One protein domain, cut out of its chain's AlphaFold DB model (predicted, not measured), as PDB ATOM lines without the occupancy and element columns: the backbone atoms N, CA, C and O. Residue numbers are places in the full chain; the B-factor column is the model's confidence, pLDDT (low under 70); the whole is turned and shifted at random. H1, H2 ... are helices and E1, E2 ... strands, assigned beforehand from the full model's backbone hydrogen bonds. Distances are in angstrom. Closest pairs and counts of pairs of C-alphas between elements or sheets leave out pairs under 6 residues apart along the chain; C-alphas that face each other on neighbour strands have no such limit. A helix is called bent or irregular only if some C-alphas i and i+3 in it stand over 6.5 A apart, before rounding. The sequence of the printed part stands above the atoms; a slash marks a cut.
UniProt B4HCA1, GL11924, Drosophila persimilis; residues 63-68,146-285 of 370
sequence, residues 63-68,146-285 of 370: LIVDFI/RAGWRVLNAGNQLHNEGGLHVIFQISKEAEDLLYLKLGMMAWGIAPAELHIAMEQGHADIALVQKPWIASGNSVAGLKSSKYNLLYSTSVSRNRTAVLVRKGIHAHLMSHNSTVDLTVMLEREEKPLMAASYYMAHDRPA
ATOM      1  N   LEU A  63     -46.553  48.636  16.201       44.44
ATOM      2  CA  LEU A  63     -46.615  47.451  17.060       44.44
ATOM      3  C   LEU A  63     -45.511  46.482  16.632       44.44
ATOM      4  O   LEU A  63     -45.446  46.119  15.460       44.44
ATOM      5  N   ILE A  64     -44.678  46.047  17.576       47.31
ATOM      6  CA  ILE A  64     -43.775  44.902  17.405       47.31
ATOM      7  C   ILE A  64     -44.299  43.763  18.272       47.31
ATOM      8  O   ILE A  64     -44.976  43.976  19.271       47.31
ATOM      9  N   VAL A  65     -44.032  42.530  17.881       46.34
ATOM     10  CA  VAL A  65     -44.334  41.351  18.690       46.34
ATOM     11  C   VAL A  65     -43.066  40.530  18.735       46.34
ATOM     12  O   VAL A  65     -42.447  40.319  17.694       46.34
ATOM     13  N   ASP A  66     -42.667  40.136  19.939       42.78
ATOM     14  CA  ASP A  66     -41.406  39.447  20.181       42.78
ATOM     15  C   ASP A  66     -41.645  38.168  20.989       42.78
ATOM     16  O   ASP A  66     -42.472  38.125  21.910       42.78
ATOM     17  N   PHE A  67     -40.948  37.107  20.597       44.78
ATOM     18  CA  PHE A  67     -41.203  35.732  21.022       44.78
ATOM     19  C   PHE A  67     -39.915  35.139  21.582       44.78
ATOM     20  O   PHE A  67     -38.860  35.224  20.960       44.78
ATOM     21  N   ILE A  68     -39.999  34.524  22.760       40.84
ATOM     22  CA  ILE A  68     -38.852  33.900  23.424       40.84
ATOM     23  C   ILE A  68     -39.251  32.462  23.787       40.84
ATOM     24  O   ILE A  68     -39.878  32.264  24.819       40.84
ATOM     25  N   ARG A 146     -35.736  36.307   8.891       41.56
ATOM     26  CA  ARG A 146     -37.055  36.956   8.754       41.56
ATOM     27  C   ARG A 146     -38.132  36.020   8.190       41.56
ATOM     28  O   ARG A 146     -39.294  36.401   8.082       41.56
ATOM     29  N   ALA A 147     -37.751  34.807   7.791       36.06
ATOM     30  CA  ALA A 147     -38.678  33.793   7.304       36.06
ATOM     31  C   ALA A 147     -39.514  33.231   8.471       36.06
ATOM     32  O   ALA A 147     -38.956  32.879   9.504       36.06
ATOM     33  N   GLY A 148     -40.841  33.152   8.305       37.78
ATOM     34  CA  GLY A 148     -41.769  32.577   9.301       37.78
ATOM     35  C   GLY A 148     -42.550  33.585  10.155       37.78
ATOM     36  O   GLY A 148     -43.390  33.189  10.960       37.78
ATOM     37  N   TRP A 149     -42.330  34.887   9.958       37.91
ATOM     38  CA  TRP A 149     -43.071  35.942  10.654       37.91
ATOM     39  C   TRP A 149     -44.376  36.227   9.899       37.91
ATOM     40  O   TRP A 149     -44.334  36.487   8.693       37.91
ATOM     41  N   ARG A 150     -45.540  36.177  10.566       34.56
ATOM     42  CA  ARG A 150     -46.835  36.499   9.939       34.56
ATOM     43  C   ARG A 150     -47.575  37.594  10.701       34.56
ATOM     44  O   ARG A 150     -47.783  37.520  11.911       34.56
ATOM     45  N   VAL A 151     -48.025  38.602   9.958       36.66
ATOM     46  CA  VAL A 151     -49.051  39.539  10.427       36.66
ATOM     47  C   VAL A 151     -50.382  38.802  10.334       36.66
ATOM     48  O   VAL A 151     -50.794  38.423   9.240       36.66
ATOM     49  N   LEU A 152     -51.030  38.541  11.469       35.78
ATOM     50  CA  LEU A 152     -52.296  37.807  11.497       35.78
ATOM     51  C   LEU A 152     -53.472  38.663  11.066       35.78
ATOM     52  O   LEU A 152     -54.406  38.172  10.438       35.78
ATOM     53  N   ASN A 153     -53.420  39.935  11.430       35.41
ATOM     54  CA  ASN A 153     -54.398  40.927  11.049       35.41
ATOM     55  C   ASN A 153     -53.729  42.291  11.169       35.41
ATOM     56  O   ASN A 153     -53.083  42.555  12.178       35.41
ATOM     57  N   ALA A 154     -53.886  43.137  10.162       38.28
ATOM     58  CA  ALA A 154     -53.781  44.577  10.307       38.28
ATOM     59  C   ALA A 154     -55.180  45.078   9.967       38.28
ATOM     60  O   ALA A 154     -55.536  45.130   8.791       38.28
ATOM     61  N   GLY A 155     -56.005  45.318  10.987       34.75
ATOM     62  CA  GLY A 155     -57.397  45.686  10.768       34.75
ATOM     63  C   GLY A 155     -57.478  46.855   9.789       34.75
ATOM     64  O   GLY A 155     -56.787  47.862   9.972       34.75
ATOM     65  N   ASN A 156     -58.304  46.726   8.744       38.16
ATOM     66  CA  ASN A 156     -58.666  47.875   7.921       38.16
ATOM     67  C   ASN A 156     -59.201  48.959   8.855       38.16
ATOM     68  O   ASN A 156     -59.944  48.644   9.786       38.16
ATOM     69  N   GLN A 157     -58.827  50.221   8.619       41.88
ATOM     70  CA  GLN A 157     -59.416  51.346   9.340       41.88
ATOM     71  C   GLN A 157     -60.940  51.248   9.215       41.88
ATOM     72  O   GLN A 157     -61.504  51.597   8.179       41.88
ATOM     73  N   LEU A 158     -61.619  50.747  10.250       39.59
ATOM     74  CA  LEU A 158     -63.068  50.825  10.332       39.59
ATOM     75  C   LEU A 158     -63.387  52.314  10.312       39.59
ATOM     76  O   LEU A 158     -62.962  53.047  11.212       39.59
ATOM     77  N   HIS A 159     -64.089  52.747   9.261       43.00
ATOM     78  CA  HIS A 159     -64.309  54.155   8.922       43.00
ATOM     79  C   HIS A 159     -64.897  54.987  10.074       43.00
ATOM     80  O   HIS A 159     -64.788  56.211  10.046       43.00
ATOM     81  N   ASN A 160     -65.438  54.340  11.113       36.50
ATOM     82  CA  ASN A 160     -66.136  54.995  12.210       36.50
ATOM     83  C   ASN A 160     -65.569  54.694  13.615       36.50
ATOM     84  O   ASN A 160     -66.008  55.333  14.563       36.50
ATOM     85  N   GLU A 161     -64.577  53.803  13.770       43.00
ATOM     86  CA  GLU A 161     -64.022  53.458  15.102       43.00
ATOM     87  C   GLU A 161     -62.491  53.565  15.205       43.00
ATOM     88  O   GLU A 161     -61.959  53.758  16.292       43.00
ATOM     89  N   GLY A 162     -61.760  53.574  14.085       37.50
ATOM     90  CA  GLY A 162     -60.373  54.050  13.979       37.50
ATOM     91  C   GLY A 162     -59.318  53.517  14.965       37.50
ATOM     92  O   GLY A 162     -58.289  54.176  15.119       37.50
ATOM     93  N   GLY A 163     -59.535  52.368  15.601       39.06
ATOM     94  CA  GLY A 163     -58.486  51.598  16.267       39.06
ATOM     95  C   GLY A 163     -57.761  50.704  15.258       39.06
ATOM     96  O   GLY A 163     -58.401  50.011  14.469       39.06
ATOM     97  N   LEU A 164     -56.424  50.722  15.257       40.09
ATOM     98  CA  LEU A 164     -55.618  49.772  14.485       40.09
ATOM     99  C   LEU A 164     -55.412  48.515  15.338       40.09
ATOM    100  O   LEU A 164     -54.614  48.522  16.270       40.09
ATOM    101  N   HIS A 165     -56.123  47.436  15.023       42.44
ATOM    102  CA  HIS A 165     -55.885  46.139  15.651       42.44
ATOM    103  C   HIS A 165     -54.833  45.396  14.840       42.44
ATOM    104  O   HIS A 165     -55.096  45.009  13.701       42.44
ATOM    105  N   VAL A 166     -53.644  45.212  15.412       39.66
ATOM    106  CA  VAL A 166     -52.618  44.373  14.798       39.66
ATOM    107  C   VAL A 166     -52.349  43.178  15.698       39.66
ATOM    108  O   VAL A 166     -52.067  43.330  16.883       39.66
ATOM    109  N   ILE A 167     -52.490  41.983  15.136       40.09
ATOM    110  CA  ILE A 167     -52.191  40.715  15.803       40.09
ATOM    111  C   ILE A 167     -51.068  40.074  14.991       40.09
ATOM    112  O   ILE A 167     -51.141  40.053  13.764       40.09
ATOM    113  N   PHE A 168     -50.026  39.565  15.643       40.50
ATOM    114  CA  PHE A 168     -48.928  38.858  14.979       40.50
ATOM    115  C   PHE A 168     -48.765  37.458  15.573       40.50
ATOM    116  O   PHE A 168     -48.959  37.262  16.772       40.50
ATOM    117  N   GLN A 169     -48.376  36.507  14.727       40.56
ATOM    118  CA  GLN A 169     -48.017  35.134  15.080       40.56
ATOM    119  C   GLN A 169     -46.697  34.836  14.394       40.56
ATOM    120  O   GLN A 169     -46.554  35.019  13.182       40.56
ATOM    121  N   ILE A 170     -45.733  34.364  15.165       42.34
ATOM    122  CA  ILE A 170     -44.511  33.789  14.626       42.34
ATOM    123  C   ILE A 170     -44.647  32.275  14.719       42.34
ATOM    124  O   ILE A 170     -45.281  31.748  15.636       42.34
ATOM    125  N   SER A 171     -44.152  31.586  13.696       40.28
ATOM    126  CA  SER A 171     -44.208  30.134  13.644       40.28
ATOM    127  C   SER A 171     -43.109  29.512  14.507       40.28
ATOM    128  O   SER A 171     -42.019  30.072  14.648       40.28
ATOM    129  N   LYS A 172     -43.396  28.325  15.040       52.72
ATOM    130  CA  LYS A 172     -42.475  27.513  15.843       52.72
ATOM    131  C   LYS A 172     -41.107  27.326  15.169       52.72
ATOM    132  O   LYS A 172     -40.078  27.312  15.826       52.72
ATOM    133  N   GLU A 173     -41.070  27.250  13.841       47.94
ATOM    134  CA  GLU A 173     -39.832  27.045  13.084       47.94
ATOM    135  C   GLU A 173     -38.884  28.255  13.137       47.94
ATOM    136  O   GLU A 173     -37.668  28.082  13.198       47.94
ATOM    137  N   ALA A 174     -39.414  29.484  13.107       48.19
ATOM    138  CA  ALA A 174     -38.590  30.693  13.218       48.19
ATOM    139  C   ALA A 174     -37.976  30.824  14.621       48.19
ATOM    140  O   ALA A 174     -36.862  31.318  14.796       48.19
ATOM    141  N   GLU A 175     -38.717  30.333  15.604       50.72
ATOM    142  CA  GLU A 175     -38.381  30.307  17.013       50.72
ATOM    143  C   GLU A 175     -37.324  29.219  17.333       50.72
ATOM    144  O   GLU A 175     -36.288  29.525  17.935       50.72
ATOM    145  N   ASP A 176     -37.480  28.002  16.798       55.38
ATOM    146  CA  ASP A 176     -36.500  26.903  16.884       55.38
ATOM    147  C   ASP A 176     -35.126  27.297  16.289       55.38
ATOM    148  O   ASP A 176     -34.066  26.954  16.829       55.38
ATOM    149  N   LEU A 177     -35.118  28.069  15.193       53.00
ATOM    150  CA  LEU A 177     -33.892  28.554  14.542       53.00
ATOM    151  C   LEU A 177     -33.116  29.572  15.391       53.00
ATOM    152  O   LEU A 177     -31.882  29.576  15.369       53.00
ATOM    153  N   LEU A 178     -33.813  30.431  16.141       50.62
ATOM    154  CA  LEU A 178     -33.192  31.385  17.068       50.62
ATOM    155  C   LEU A 178     -32.557  30.656  18.258       50.62
ATOM    156  O   LEU A 178     -31.434  30.972  18.662       50.62
ATOM    157  N   TYR A 179     -33.242  29.631  18.765       50.88
ATOM    158  CA  TYR A 179     -32.783  28.812  19.883       50.88
ATOM    159  C   TYR A 179     -31.511  28.028  19.574       50.88
ATOM    160  O   TYR A 179     -30.549  28.063  20.350       50.88
ATOM    161  N   LEU A 180     -31.477  27.371  18.412       48.78
ATOM    162  CA  LEU A 180     -30.324  26.598  17.950       48.78
ATOM    163  C   LEU A 180     -29.062  27.469  17.806       48.78
ATOM    164  O   LEU A 180     -27.945  26.978  17.966       48.78
ATOM    165  N   LYS A 181     -29.240  28.765  17.518       48.59
ATOM    166  CA  LYS A 181     -28.153  29.706  17.221       48.59
ATOM    167  C   LYS A 181     -27.607  30.427  18.463       48.59
ATOM    168  O   LYS A 181     -26.450  30.838  18.437       48.59
ATOM    169  N   LEU A 182     -28.398  30.585  19.535       39.47
ATOM    170  CA  LEU A 182     -28.058  31.462  20.675       39.47
ATOM    171  C   LEU A 182     -28.005  30.771  22.058       39.47
ATOM    172  O   LEU A 182     -27.392  31.315  22.982       39.47
ATOM    173  N   GLY A 183     -28.586  29.577  22.230       46.75
ATOM    174  CA  GLY A 183     -28.548  28.825  23.497       46.75
ATOM    175  C   GLY A 183     -29.111  29.584  24.717       46.75
ATOM    176  O   GLY A 183     -29.883  30.530  24.583       46.75
ATOM    177  N   MET A 184     -28.701  29.205  25.940       41.12
ATOM    178  CA  MET A 184     -29.138  29.860  27.197       41.12
ATOM    179  C   MET A 184     -28.790  31.359  27.291       41.12
ATOM    180  O   MET A 184     -29.387  32.076  28.093       41.12
ATOM    181  N   MET A 185     -27.858  31.860  26.469       39.19
ATOM    182  CA  MET A 185     -27.544  33.294  26.401       39.19
ATOM    183  C   MET A 185     -28.683  34.124  25.788       39.19
ATOM    184  O   MET A 185     -28.757  35.330  26.031       39.19
ATOM    185  N   ALA A 186     -29.630  33.489  25.087       50.66
ATOM    186  CA  ALA A 186     -30.812  34.147  24.533       50.66
ATOM    187  C   ALA A 186     -31.679  34.848  25.601       50.66
ATOM    188  O   ALA A 186     -32.339  35.840  25.302       50.66
ATOM    189  N   TRP A 187     -31.629  34.399  26.862       49.34
ATOM    190  CA  TRP A 187     -32.509  34.891  27.930       49.34
ATOM    191  C   TRP A 187     -32.190  36.328  28.373       49.34
ATOM    192  O   TRP A 187     -33.078  37.032  28.850       49.34
ATOM    193  N   GLY A 188     -30.941  36.775  28.206       54.62
ATOM    194  CA  GLY A 188     -30.536  38.168  28.438       54.62
ATOM    195  C   GLY A 188     -30.470  39.008  27.161       54.62
ATOM    196  O   GLY A 188     -30.689  40.217  27.217       54.62
ATOM    197  N   ILE A 189     -30.190  38.373  26.016       58.25
ATOM    198  CA  ILE A 189     -30.011  39.057  24.728       58.25
ATOM    199  C   ILE A 189     -31.357  39.479  24.134       58.25
ATOM    200  O   ILE A 189     -31.492  40.635  23.746       58.25
ATOM    201  N   ALA A 190     -32.370  38.605  24.135       72.69
ATOM    202  CA  ALA A 190     -33.666  38.922  23.530       72.69
ATOM    203  C   ALA A 190     -34.353  40.147  24.179       72.69
ATOM    204  O   ALA A 190     -34.734  41.064  23.454       72.69
ATOM    205  N   PRO A 191     -34.411  40.284  25.525       78.25
ATOM    206  CA  PRO A 191     -34.913  41.511  26.149       78.25
ATOM    207  C   PRO A 191     -34.145  42.780  25.749       78.25
ATOM    208  O   PRO A 191     -34.749  43.843  25.599       78.25
ATOM    209  N   ALA A 192     -32.823  42.682  25.574       75.00
ATOM    210  CA  ALA A 192     -31.983  43.813  25.191       75.00
ATOM    211  C   ALA A 192     -32.190  44.212  23.721       75.00
ATOM    212  O   ALA A 192     -32.299  45.400  23.423       75.00
ATOM    213  N   GLU A 193     -32.293  43.243  22.811       77.62
ATOM    214  CA  GLU A 193     -32.610  43.489  21.400       77.62
ATOM    215  C   GLU A 193     -34.004  44.098  21.237       77.62
ATOM    216  O   GLU A 193     -34.156  45.079  20.504       77.62
ATOM    217  N   LEU A 194     -34.994  43.611  21.995       80.56
ATOM    218  CA  LEU A 194     -36.331  44.198  22.032       80.56
ATOM    219  C   LEU A 194     -36.296  45.663  22.471       80.56
ATOM    220  O   LEU A 194     -36.915  46.523  21.841       80.56
ATOM    221  N   HIS A 195     -35.550  45.971  23.538       82.19
ATOM    222  CA  HIS A 195     -35.372  47.355  23.986       82.19
ATOM    223  C   HIS A 195     -34.719  48.205  22.902       82.19
ATOM    224  O   HIS A 195     -35.230  49.281  22.610       82.19
ATOM    225  N   ILE A 196     -33.652  47.726  22.258       80.06
ATOM    226  CA  ILE A 196     -32.984  48.452  21.168       80.06
ATOM    227  C   ILE A 196     -33.964  48.727  20.020       80.06
ATOM    228  O   ILE A 196     -34.042  49.864  19.549       80.06
ATOM    229  N   ALA A 197     -34.748  47.732  19.602       79.25
ATOM    230  CA  ALA A 197     -35.725  47.882  18.529       79.25
ATOM    231  C   ALA A 197     -36.802  48.924  18.880       79.25
ATOM    232  O   ALA A 197     -37.105  49.819  18.086       79.25
ATOM    233  N   MET A 198     -37.349  48.868  20.098       84.88
ATOM    234  CA  MET A 198     -38.328  49.855  20.556       84.88
ATOM    235  C   MET A 198     -37.710  51.255  20.723       84.88
ATOM    236  O   MET A 198     -38.376  52.263  20.462       84.88
ATOM    237  N   GLU A 199     -36.448  51.359  21.147       86.38
ATOM    238  CA  GLU A 199     -35.741  52.634  21.334       86.38
ATOM    239  C   GLU A 199     -35.437  53.324  20.006       86.38
ATOM    240  O   GLU A 199     -35.540  54.546  19.909       86.38
ATOM    241  N   GLN A 200     -35.152  52.541  18.965       84.19
ATOM    242  CA  GLN A 200     -34.993  53.016  17.589       84.19
ATOM    243  C   GLN A 200     -36.313  53.492  16.959       84.19
ATOM    244  O   GLN A 200     -36.322  53.960  15.822       84.19
ATOM    245  N   GLY A 201     -37.429  53.421  17.693       81.38
ATOM    246  CA  GLY A 201     -38.726  53.894  17.217       81.38
ATOM    247  C   GLY A 201     -39.471  52.880  16.358       81.38
ATOM    248  O   GLY A 201     -40.478  53.238  15.758       81.38
ATOM    249  N   HIS A 202     -39.015  51.625  16.303       72.56
ATOM    250  CA  HIS A 202     -39.684  50.604  15.500       72.56
ATOM    251  C   HIS A 202     -41.009  50.132  16.115       72.56
ATOM    252  O   HIS A 202     -41.848  49.603  15.393       72.56
ATOM    253  N   ALA A 203     -41.211  50.341  17.422       83.81
ATOM    254  CA  ALA A 203     -42.488  50.099  18.083       83.81
ATOM    255  C   ALA A 203     -42.746  50.976  19.301       83.81
ATOM    256  O   ALA A 203     -41.844  51.408  20.022       83.81
ATOM    257  N   ASP A 204     -44.032  51.160  19.548       88.88
ATOM    258  CA  ASP A 204     -44.621  51.794  20.713       88.88
ATOM    259  C   ASP A 204     -45.157  50.767  21.709       88.88
ATOM    260  O   ASP A 204     -45.160  51.007  22.914       88.88
ATOM    261  N   ILE A 205     -45.575  49.607  21.210       91.75
ATOM    262  CA  ILE A 205     -46.097  48.493  21.994       91.75
ATOM    263  C   ILE A 205     -45.362  47.226  21.548       91.75
ATOM    264  O   ILE A 205     -45.162  47.024  20.350       91.75
ATOM    265  N   ALA A 206     -44.976  46.381  22.502       92.12
ATOM    266  CA  ALA A 206     -44.487  45.035  22.256       92.12
ATOM    267  C   ALA A 206     -45.337  43.989  22.975       92.12
ATOM    268  O   ALA A 206     -45.483  44.037  24.198       92.12
ATOM    269  N   LEU A 207     -45.889  43.034  22.227       93.00
ATOM    270  CA  LEU A 207     -46.543  41.860  22.807       93.00
ATOM    271  C   LEU A 207     -45.470  40.792  23.018       93.00
ATOM    272  O   LEU A 207     -44.854  40.344  22.056       93.00
ATOM    273  N   VAL A 208     -45.222  40.442  24.278       91.69
ATOM    274  CA  VAL A 208     -44.132  39.548  24.675       91.69
ATOM    275  C   VAL A 208     -44.707  38.208  25.091       91.69
ATOM    276  O   VAL A 208     -45.599  38.146  25.945       91.69
ATOM    277  N   GLN A 209     -44.166  37.135  24.527       91.12
ATOM    278  CA  GLN A 209     -44.456  35.767  24.949       91.12
ATOM    279  C   GLN A 209     -43.277  35.182  25.722       91.12
ATOM    280  O   GLN A 209     -42.125  35.512  25.459       91.12
ATOM    281  N   LYS A 210     -43.593  34.321  26.697       89.00
ATOM    282  CA  LYS A 210     -42.643  33.632  27.582       89.00
ATOM    283  C   LYS A 210     -41.575  34.574  28.166       89.00
ATOM    284  O   LYS A 210     -40.380  34.276  28.110       89.00
ATOM    285  N   PRO A 211     -41.978  35.702  28.782       92.00
ATOM    286  CA  PRO A 211     -41.014  36.591  29.409       92.00
ATOM    287  C   PRO A 211     -40.198  35.837  30.471       92.00
ATOM    288  O   PRO A 211     -40.698  34.923  31.136       92.00
ATOM    289  N   TRP A 212     -38.941  36.234  30.667       89.25
ATOM    290  CA  TRP A 212     -38.120  35.646  31.721       89.25
ATOM    291  C   TRP A 212     -38.709  35.993  33.095       89.25
ATOM    292  O   TRP A 212     -38.726  37.152  33.503       89.25
ATOM    293  N   ILE A 213     -39.205  34.984  33.816       89.31
ATOM    294  CA  ILE A 213     -39.759  35.149  35.164       89.31
ATOM    295  C   ILE A 213     -38.673  34.842  36.198       89.31
ATOM    296  O   ILE A 213     -38.236  33.698  36.328       89.31
ATOM    297  N   ALA A 214     -38.260  35.859  36.948       88.69
ATOM    298  CA  ALA A 214     -37.384  35.717  38.102       88.69
ATOM    299  C   ALA A 214     -38.153  35.238  39.346       88.69
ATOM    300  O   ALA A 214     -39.388  35.174  39.380       88.69
ATOM    301  N   SER A 215     -37.405  34.928  40.409       85.81
ATOM    302  CA  SER A 215     -37.964  34.595  41.720       85.81
ATOM    303  C   SER A 215     -38.977  35.652  42.176       85.81
ATOM    304  O   SER A 215     -38.767  36.853  41.993       85.81
ATOM    305  N   GLY A 216     -40.083  35.205  42.774       86.94
ATOM    306  CA  GLY A 216     -41.149  36.105  43.223       86.94
ATOM    307  C   GLY A 216     -42.079  36.590  42.107       86.94
ATOM    308  O   GLY A 216     -42.695  37.640  42.257       86.94
ATOM    309  N   ASN A 217     -42.191  35.844  40.999       88.38
ATOM    310  CA  ASN A 217     -43.149  36.107  39.915       88.38
ATOM    311  C   ASN A 217     -42.958  37.471  39.224       88.38
ATOM    312  O   ASN A 217     -43.903  38.083  38.725       88.38
ATOM    313  N   SER A 218     -41.724  37.968  39.217       91.31
ATOM    314  CA  SER A 218     -41.388  39.225  38.562       91.31
ATOM    315  C   SER A 218     -40.805  38.958  37.182       91.31
ATOM    316  O   SER A 218     -39.963  38.080  37.019       91.31
ATOM    317  N   VAL A 219     -41.247  39.717  36.183       91.06
ATOM    318  CA  VAL A 219     -40.623  39.680  34.860       91.06
ATOM    319  C   VAL A 219     -39.266  40.393  34.937       91.06
ATOM    320  O   VAL A 219     -39.186  41.555  35.353       91.06
ATOM    321  N   ALA A 220     -38.205  39.689  34.556       89.56
ATOM    322  CA  ALA A 220     -36.824  40.154  34.544       89.56
ATOM    323  C   ALA A 220     -36.367  40.543  33.131       89.56
ATOM    324  O   ALA A 220     -36.982  40.174  32.134       89.56
ATOM    325  N   GLY A 221     -35.311  41.356  33.049       89.81
ATOM    326  CA  GLY A 221     -34.715  41.821  31.786       89.81
ATOM    327  C   GLY A 221     -35.535  42.864  31.013       89.81
ATOM    328  O   GLY A 221     -34.957  43.693  30.326       89.81
ATOM    329  N   LEU A 222     -36.862  42.891  31.166       91.06
ATOM    330  CA  LEU A 222     -37.747  43.779  30.399       91.06
ATOM    331  C   LEU A 222     -38.108  45.089  31.112       91.06
ATOM    332  O   LEU A 222     -38.711  45.974  30.506       91.06
ATOM    333  N   LYS A 223     -37.748  45.240  32.393       92.94
ATOM    334  CA  LYS A 223     -37.973  46.490  33.133       92.94
ATOM    335  C   LYS A 223     -37.080  47.593  32.572       92.94
ATOM    336  O   LYS A 223     -35.867  47.440  32.510       92.94
ATOM    337  N   SER A 224     -37.679  48.725  32.227       92.19
ATOM    338  CA  SER A 224     -36.967  49.886  31.698       92.19
ATOM    339  C   SER A 224     -37.608  51.178  32.191       92.19
ATOM    340  O   SER A 224     -38.806  51.244  32.450       92.19
ATOM    341  N   SER A 225     -36.813  52.242  32.305       94.38
ATOM    342  CA  SER A 225     -37.327  53.575  32.616       94.38
ATOM    343  C   SER A 225     -38.066  54.214  31.439       94.38
ATOM    344  O   SER A 225     -38.748  55.211  31.664       94.38
ATOM    345  N   LYS A 226     -37.965  53.659  30.224       95.06
ATOM    346  CA  LYS A 226     -38.603  54.168  28.997       95.06
ATOM    347  C   LYS A 226     -39.914  53.462  28.646       95.06
ATOM    348  O   LYS A 226     -40.673  53.978  27.830       95.06
ATOM    349  N   TYR A 227     -40.204  52.330  29.286       94.38
ATOM    350  CA  TYR A 227     -41.371  51.503  28.988       94.38
ATOM    351  C   TYR A 227     -42.121  51.102  30.263       94.38
ATOM    352  O   TYR A 227     -41.526  50.899  31.318       94.38
ATOM    353  N   ASN A 228     -43.437  50.979  30.156       96.06
ATOM    354  CA  ASN A 228     -44.306  50.352  31.134       96.06
ATOM    355  C   ASN A 228     -44.431  48.870  30.786       96.06
ATOM    356  O   ASN A 228     -44.812  48.518  29.673       96.06
ATOM    357  N   LEU A 229     -44.109  48.006  31.740       96.31
ATOM    358  CA  LEU A 229     -44.244  46.564  31.600       96.31
ATOM    359  C   LEU A 229     -45.538  46.119  32.284       96.31
ATOM    360  O   LEU A 229     -45.675  46.249  33.498       96.31
ATOM    361  N   LEU A 230     -46.477  45.617  31.492       97.00
ATOM    362  CA  LEU A 230     -47.791  45.153  31.916       97.00
ATOM    363  C   LEU A 230     -47.816  43.624  31.890       97.00
ATOM    364  O   LEU A 230     -47.518  43.008  30.874       97.00
ATOM    365  N   TYR A 231     -48.161  43.015  33.017       96.00
ATOM    366  CA  TYR A 231     -48.393  41.578  33.157       96.00
ATOM    367  C   TYR A 231     -49.220  41.341  34.419       96.00
ATOM    368  O   TYR A 231     -49.232  42.176  35.329       96.00
ATOM    369  N   SER A 232     -49.922  40.215  34.488       94.19
ATOM    370  CA  SER A 232     -50.807  39.927  35.612       94.19
ATOM    371  C   SER A 232     -50.023  39.512  36.859       94.19
ATOM    372  O   SER A 232     -49.394  38.460  36.911       94.19
ATOM    373  N   THR A 233     -50.049  40.318  37.918       90.75
ATOM    374  CA  THR A 233     -49.396  39.953  39.190       90.75
ATOM    375  C   THR A 233     -50.227  38.986  40.030       90.75
ATOM    376  O   THR A 233     -49.698  38.401  40.972       90.75
ATOM    377  N   SER A 234     -51.515  38.817  39.712       86.31
ATOM    378  CA  SER A 234     -52.420  37.896  40.412       86.31
ATOM    379  C   SER A 234     -52.234  36.438  39.996       86.31
ATOM    380  O   SER A 234     -52.746  35.548  40.670       86.31
ATOM    381  N   VAL A 235     -51.494  36.180  38.917       85.38
ATOM    382  CA  VAL A 235     -51.193  34.829  38.440       85.38
ATOM    383  C   VAL A 235     -49.705  34.551  38.556       85.38
ATOM    384  O   VAL A 235     -48.875  35.389  38.214       85.38
ATOM    385  N   SER A 236     -49.350  33.368  39.048       85.94
ATOM    386  CA  SER A 236     -47.953  32.934  39.073       85.94
ATOM    387  C   SER A 236     -47.517  32.434  37.695       85.94
ATOM    388  O   SER A 236     -48.310  31.804  37.000       85.94
ATOM    389  N   ARG A 237     -46.244  32.639  37.340       88.19
ATOM    390  CA  ARG A 237     -45.615  32.118  36.113       88.19
ATOM    391  C   ARG A 237     -46.235  32.659  34.819       88.19
ATOM    392  O   ARG A 237     -46.462  31.884  33.896       88.19
ATOM    393  N   ASN A 238     -46.468  33.971  34.748       91.56
ATOM    394  CA  ASN A 238     -46.921  34.638  33.522       91.56
ATOM    395  C   ASN A 238     -46.126  34.162  32.298       91.56
ATOM    396  O   ASN A 238     -44.897  34.249  32.271       91.56
ATOM    397  N   ARG A 239     -46.840  33.665  31.289       91.81
ATOM    398  CA  ARG A 239     -46.285  33.284  29.985       91.81
ATOM    399  C   ARG A 239     -46.491  34.372  28.942       91.81
ATOM    400  O   ARG A 239     -46.058  34.211  27.810       91.81
ATOM    401  N   THR A 240     -47.094  35.489  29.323       94.00
ATOM    402  CA  THR A 240     -47.261  36.661  28.473       94.00
ATOM    403  C   THR A 240     -46.976  37.931  29.259       94.00
ATOM    404  O   THR A 240     -47.078  37.972  30.485       94.00
ATOM    405  N   ALA A 241     -46.567  38.966  28.541       95.56
ATOM    406  CA  ALA A 241     -46.471  40.328  29.031       95.56
ATOM    407  C   ALA A 241     -46.695  41.294  27.862       95.56
ATOM    408  O   ALA A 241     -46.660  40.906  26.693       95.56
ATOM    409  N   VAL A 242     -46.909  42.564  28.175       95.69
ATOM    410  CA  VAL A 242     -46.982  43.639  27.189       95.69
ATOM    411  C   VAL A 242     -46.070  44.772  27.634       95.69
ATOM    412  O   VAL A 242     -46.162  45.245  28.765       95.69
ATOM    413  N   LEU A 243     -45.173  45.204  26.757       95.25
ATOM    414  CA  LEU A 243     -44.286  46.337  26.987       95.25
ATOM    415  C   LEU A 243     -44.832  47.545  26.219       95.25
ATOM    416  O   LEU A 243     -45.150  47.441  25.042       95.25
ATOM    417  N   VAL A 244     -44.969  48.692  26.875       95.12
ATOM    418  CA  VAL A 244     -45.612  49.884  26.302       95.12
ATOM    419  C   VAL A 244     -44.710  51.093  26.494       95.12
ATOM    420  O   VAL A 244     -44.241  51.335  27.600       95.12
ATOM    421  N   ARG A 245     -44.460  51.889  25.454       94.31
ATOM    422  CA  ARG A 245     -43.675  53.130  25.545       94.31
ATOM    423  C   ARG A 245     -44.276  54.071  26.589       94.31
ATOM    424  O   ARG A 245     -45.482  54.309  26.617       94.31
ATOM    425  N   LYS A 246     -43.435  54.643  27.457       94.06
ATOM    426  CA  LYS A 246     -43.893  55.682  28.386       94.06
ATOM    427  C   LYS A 246     -44.438  56.881  27.614       94.06
ATOM    428  O   LYS A 246     -43.863  57.298  26.615       94.06
ATOM    429  N   GLY A 247     -45.534  57.437  28.120       92.19
ATOM    430  CA  GLY A 247     -46.332  58.457  27.436       92.19
ATOM    431  C   GLY A 247     -47.633  57.893  26.870       92.19
ATOM    432  O   GLY A 247     -48.608  58.627  26.790       92.19
ATOM    433  N   ILE A 248     -47.683  56.587  26.591       92.56
ATOM    434  CA  ILE A 248     -48.925  55.901  26.240       92.56
ATOM    435  C   ILE A 248     -49.665  55.501  27.519       92.56
ATOM    436  O   ILE A 248     -49.132  54.790  28.380       92.56
ATOM    437  N   HIS A 249     -50.909  55.960  27.639       94.12
ATOM    438  CA  HIS A 249     -51.789  55.668  28.768       94.12
ATOM    439  C   HIS A 249     -52.456  54.296  28.605       94.12
ATOM    440  O   HIS A 249     -53.637  54.184  28.273       94.12
ATOM    441  N   ALA A 250     -51.672  53.242  28.848       95.00
ATOM    442  CA  ALA A 250     -52.133  51.859  28.851       95.00
ATOM    443  C   ALA A 250     -52.382  51.336  30.271       95.00
ATOM    444  O   ALA A 250     -51.585  51.548  31.189       95.00
ATOM    445  N   HIS A 251     -53.478  50.599  30.430       95.69
ATOM    446  CA  HIS A 251     -53.870  49.941  31.669       95.69
ATOM    447  C   HIS A 251     -53.980  48.435  31.453       95.69
ATOM    448  O   HIS A 251     -54.594  47.978  30.491       95.69
ATOM    449  N   LEU A 252     -53.417  47.660  32.378       96.50
ATOM    450  CA  LEU A 252     -53.618  46.216  32.419       96.50
ATOM    451  C   LEU A 252     -55.077  45.906  32.781       96.50
ATOM    452  O   LEU A 252     -55.571  46.359  33.816       96.50
ATOM    453  N   MET A 253     -55.742  45.081  31.977       94.75
ATOM    454  CA  MET A 253     -57.057  44.533  32.303       94.75
ATOM    455  C   MET A 253     -56.875  43.215  33.056       94.75
ATOM    456  O   MET A 253     -56.936  42.130  32.480       94.75
ATOM    457  N   SER A 254     -56.600  43.310  34.358       93.31
ATOM    458  CA  SER A 254     -56.247  42.151  35.193       93.31
ATOM    459  C   SER A 254     -57.321  41.062  35.220       93.31
ATOM    460  O   SER A 254     -56.980  39.887  35.251       93.31
ATOM    461  N   HIS A 255     -58.602  41.431  35.152       91.31
ATOM    462  CA  HIS A 255     -59.732  40.495  35.135       91.31
ATOM    463  C   HIS A 255     -59.895  39.746  33.803       91.31
ATOM    464  O   HIS A 255     -60.522  38.695  33.778       91.31
ATOM    465  N   ASN A 256     -59.313  40.258  32.716       89.44
ATOM    466  CA  ASN A 256     -59.256  39.580  31.418       89.44
ATOM    467  C   ASN A 256     -57.900  38.913  31.163       89.44
ATOM    468  O   ASN A 256     -57.699  38.338  30.100       89.44
ATOM    469  N   SER A 257     -56.949  39.043  32.092       92.81
ATOM    470  CA  SER A 257     -55.599  38.518  31.927       92.81
ATOM    471  C   SER A 257     -55.430  37.227  32.719       92.81
ATOM    472  O   SER A 257     -55.729  37.168  33.911       92.81
ATOM    473  N   THR A 258     -54.903  36.201  32.063       92.12
ATOM    474  CA  THR A 258     -54.610  34.887  32.635       92.12
ATOM    475  C   THR A 258     -53.106  34.615  32.592       92.12
ATOM    476  O   THR A 258     -52.310  35.478  32.227       92.12
ATOM    477  N   VAL A 259     -52.680  33.412  32.987       91.69
ATOM    478  CA  VAL A 259     -51.269  32.994  32.855       91.69
ATOM    479  C   VAL A 259     -50.805  33.063  31.394       91.69
ATOM    480  O   VAL A 259     -49.637  33.348  31.132       91.69
ATOM    481  N   ASP A 260     -51.731  32.828  30.464       91.44
ATOM    482  CA  ASP A 260     -51.483  32.679  29.029       91.44
ATOM    483  C   ASP A 260     -51.906  33.891  28.221       91.44
ATOM    484  O   ASP A 260     -51.664  33.945  27.024       91.44
ATOM    485  N   LEU A 261     -52.505  34.884  28.866       92.06
ATOM    486  CA  LEU A 261     -53.120  36.011  28.198       92.06
ATOM    487  C   LEU A 261     -52.881  37.273  29.015       92.06
ATOM    488  O   LEU A 261     -53.324  37.378  30.150       92.06
ATOM    489  N   THR A 262     -52.215  38.260  28.436       94.56
ATOM    490  CA  THR A 262     -52.079  39.584  29.038       94.56
ATOM    491  C   THR A 262     -52.820  40.565  28.163       94.56
ATOM    492  O   THR A 262     -52.419  40.794  27.024       94.56
ATOM    493  N   VAL A 263     -53.877  41.162  28.704       93.19
ATOM    494  CA  VAL A 263     -54.699  42.131  27.983       93.19
ATOM    495  C   VAL A 263     -54.461  43.522  28.536       93.19
ATOM    496  O   VAL A 263     -54.508  43.750  29.747       93.19
ATOM    497  N   MET A 264     -54.250  44.474  27.639       95.06
ATOM    498  CA  MET A 264     -54.177  45.883  27.973       95.06
ATOM    499  C   MET A 264     -55.207  46.702  27.204       95.06
ATOM    500  O   MET A 264     -55.599  46.364  26.086       95.06
ATOM    501  N   LEU A 265     -55.601  47.810  27.818       93.38
ATOM    502  CA  LEU A 265     -56.440  48.832  27.223       93.38
ATOM    503  C   LEU A 265     -55.704  50.166  27.265       93.38
ATOM    504  O   LEU A 265     -55.397  50.690  28.336       93.38
ATOM    505  N   GLU A 266     -55.459  50.728  26.097       92.12
ATOM    506  CA  GLU A 266     -54.978  52.086  25.930       92.12
ATOM    507  C   GLU A 266     -56.170  53.038  25.813       92.12
ATOM    508  O   GLU A 266     -57.031  52.860  24.950       92.12
ATOM    509  N   ARG A 267     -56.235  54.044  26.690       84.88
ATOM    510  CA  ARG A 267     -57.325  55.028  26.715       84.88
ATOM    511  C   ARG A 267     -56.859  56.351  26.117       84.88
ATOM    512  O   ARG A 267     -56.448  57.251  26.840       84.88
ATOM    513  N   GLU A 268     -56.956  56.467  24.798       84.38
ATOM    514  CA  GLU A 268     -56.918  57.756  24.093       84.38
ATOM    515  C   GLU A 268     -58.291  58.060  23.463       84.38
ATOM    516  O   GLU A 268     -59.274  57.394  23.784       84.38
ATOM    517  N   GLU A 269     -58.388  59.062  22.577       79.50
ATOM    518  CA  GLU A 269     -59.634  59.391  21.853       79.50
ATOM    519  C   GLU A 269     -60.231  58.176  21.129       79.50
ATOM    520  O   GLU A 269     -61.447  58.072  20.981       79.50
ATOM    521  N   LYS A 270     -59.366  57.242  20.713       81.75
ATOM    522  CA  LYS A 270     -59.741  55.941  20.165       81.75
ATOM    523  C   LYS A 270     -59.112  54.851  21.027       81.75
ATOM    524  O   LYS A 270     -57.885  54.704  20.997       81.75
ATOM    525  N   PRO A 271     -59.910  54.135  21.836       84.31
ATOM    526  CA  PRO A 271     -59.371  53.115  22.710       84.31
ATOM    527  C   PRO A 271     -58.794  51.969  21.878       84.31
ATOM    528  O   PRO A 271     -59.448  51.460  20.971       84.31
ATOM    529  N   LEU A 272     -57.568  51.557  22.198       87.94
ATOM    530  CA  LEU A 272     -56.936  50.384  21.603       87.94
ATOM    531  C   LEU A 272     -56.883  49.279  22.652       87.94
ATOM    532  O   LEU A 272     -56.321  49.461  23.731       87.94
ATOM    533  N   MET A 273     -57.444  48.120  22.321       88.81
ATOM    534  CA  MET A 273     -57.274  46.907  23.109       88.81
ATOM    535  C   MET A 273     -56.259  46.005  22.419       88.81
ATOM    536  O   MET A 273     -56.385  45.718  21.226       88.81
ATOM    537  N   ALA A 274     -55.259  45.562  23.174       89.62
ATOM    538  CA  ALA A 274     -54.236  44.650  22.691       89.62
ATOM    539  C   ALA A 274     -54.045  43.509  23.685       89.62
ATOM    540  O   ALA A 274     -54.153  43.703  24.898       89.62
ATOM    541  N   ALA A 275     -53.744  42.323  23.166       90.56
ATOM    542  CA  ALA A 275     -53.558  41.130  23.968       90.56
ATOM    543  C   ALA A 275     -52.312  40.369  23.513       90.56
ATOM    544  O   ALA A 275     -52.185  40.033  22.339       90.56
ATOM    545  N   SER A 276     -51.402  40.088  24.447       92.75
ATOM    546  CA  SER A 276     -50.353  39.088  24.251       92.75
ATOM    547  C   SER A 276     -50.903  37.742  24.695       92.75
ATOM    548  O   SER A 276     -51.368  37.625  25.828       92.75
ATOM    549  N   TYR A 277     -50.875  36.747  23.814       90.00
ATOM    550  CA  TYR A 277     -51.464  35.436  24.060       90.00
ATOM    551  C   TYR A 277     -50.464  34.320  23.756       90.00
ATOM    552  O   TYR A 277     -49.839  34.339  22.702       90.00
ATOM    553  N   TYR A 278     -50.318  33.358  24.663       88.12
ATOM    554  CA  TYR A 278     -49.412  32.222  24.540       88.12
ATOM    555  C   TYR A 278     -50.198  30.907  24.503       88.12
ATOM    556  O   TYR A 278     -50.873  30.545  25.466       88.12
ATOM    557  N   MET A 279     -50.063  30.150  23.411       84.44
ATOM    558  CA  MET A 279     -50.663  28.820  23.280       84.44
ATOM    559  C   MET A 279     -49.704  27.746  23.768       84.44
ATOM    560  O   MET A 279     -48.674  27.487  23.153       84.44
ATOM    561  N   ALA A 280     -50.058  27.080  24.861       77.94
ATOM    562  CA  ALA A 280     -49.301  25.928  25.318       77.94
ATOM    563  C   ALA A 280     -49.585  24.708  24.424       77.94
ATOM    564  O   ALA A 280     -50.743  24.390  24.167       77.94
ATOM    565  N   HIS A 281     -48.538  24.015  23.967       73.19
ATOM    566  CA  HIS A 281     -48.662  22.846  23.081       73.19
ATOM    567  C   HIS A 281     -49.390  21.653  23.716       73.19
ATOM    568  O   HIS A 281     -49.851  20.763  23.008       73.19
ATOM    569  N   ASP A 282     -49.465  21.622  25.043       74.62
ATOM    570  CA  ASP A 282     -50.106  20.582  25.844       74.62
ATOM    571  C   ASP A 282     -51.590  20.865  26.126       74.62
ATOM    572  O   ASP A 282     -52.252  20.066  26.789       74.62
ATOM    573  N   ARG A 283     -52.129  21.992  25.642       68.19
ATOM    574  CA  ARG A 283     -53.524  22.388  25.856       68.19
ATOM    575  C   ARG A 283     -54.300  22.442  24.537       68.19
ATOM    576  O   ARG A 283     -53.728  22.792  23.506       68.19
ATOM    577  N   PRO A 284     -55.605  22.110  24.551       70.81
ATOM    578  CA  PRO A 284     -56.448  22.221  23.365       70.81
ATOM    579  C   PRO A 284     -56.466  23.664  22.834       70.81
ATOM    580  O   PRO A 284     -56.384  24.627  23.598       70.81
ATOM    581  N   ALA A 285     -56.559  23.792  21.509       57.88
ATOM    582  CA  ALA A 285     -56.115  24.948  20.728       57.88
ATOM    583  C   ALA A 285     -56.895  26.271  20.898       57.88
ATOM    584  O   ALA A 285     -56.678  27.193  20.122       57.88
TER     585      ALA A 285
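This is residues 63 to 68 and 146 to 285 of the 370 residues of the protein "GL11924" of Drosophila persimilis (UniProt B4HCA1). A four-strand sheet, E1 E4 E6 E5, forms the middle layer, with the three-strand meander E7 E8 E9 face to face with it on one side and the helix arm H1b over its other face. The hairpin of E2 and E3 crosses obliquely beside E1, and the other helix arm, H1a, lies at one end, away from the meander. The 146 printed residues hold nine named strands and one named helix, in the order E1 E2 E3 H1 E4 E5 E6 E7 E8 E9; the class is mixed, helices and strands. The first sheet is mixed, the other two antiparallel. The whole is compact, with a radius of gyration of the C-alphas of 15.1 A, and spans 47 by 37 by 36 A.

E1, residues 63 to 67, begins at C-alpha 63 (-46.615, 47.451, 17.060). After the cut come E2, residues 149 to 154, and E3, residues 166 to 170. H1, residues 172 to 199, was assigned as one helix by its hydrogen bonds but is bent: C-alphas 181 and 184 are 10.0 A apart. Its arms are H1a, residues 172 to 181, 14.6 A long, and H1b, residues 184 to 199, 24.4 A, ending at C-alpha 199 (-35.741, 52.634, 21.334). E4 is residues 205 to 209, E5 227 to 230, E6 240 to 245, 17.1 A, E7 250 to 252, E8 261 to 266, 16.3 A, and E9 272 to 277, 16.1 A, ending at C-alpha 277 (-51.464, 35.436, 24.060).

E1 and E4 are parallel, with N 64 and O 205 3.0 A apart, within hydrogen-bond range. E4 and E6 are antiparallel, with N 206 and O 243 at 2.8 A; in the hairpin E5 and E6, N 228 and O 244 are at 2.7 A. H1b is on this sheet at a height of 9.1 A, over E4, and runs along the strands, at 7 degrees to E4 on the local plane. H1a and H1b are close but not clearly touching, nearest at the C-alphas of Tyr 179 and Ala 186, 7.3 A. Of the O i to N i+4 pairs, 5 of 6 are within range in H1a and 9 of 12 in H1b. The three sheets form a stack, face to face in turn. The closest C-alphas of E4 and E9 are Leu 207 and Ser 276, 4.9 A; those of E1 and E3 are Val 65 and Phe 168, 6.4 A. In the hairpin E8 and E9, N 262 and O 276 are at 2.8 A.

The C-alphas farthest apart, of Asn 160 and Met 184, are 47.2 A apart. Residues 69 to 145 are not printed, and C-alphas 68 and 146 are 15.1 A apart across the cut. The links E2 to E3 and E4 to E5 are long. The mean pLDDT of the printed part is 72.9; residues 63 to 68, 146 to 189, 283 and 285 are under 70.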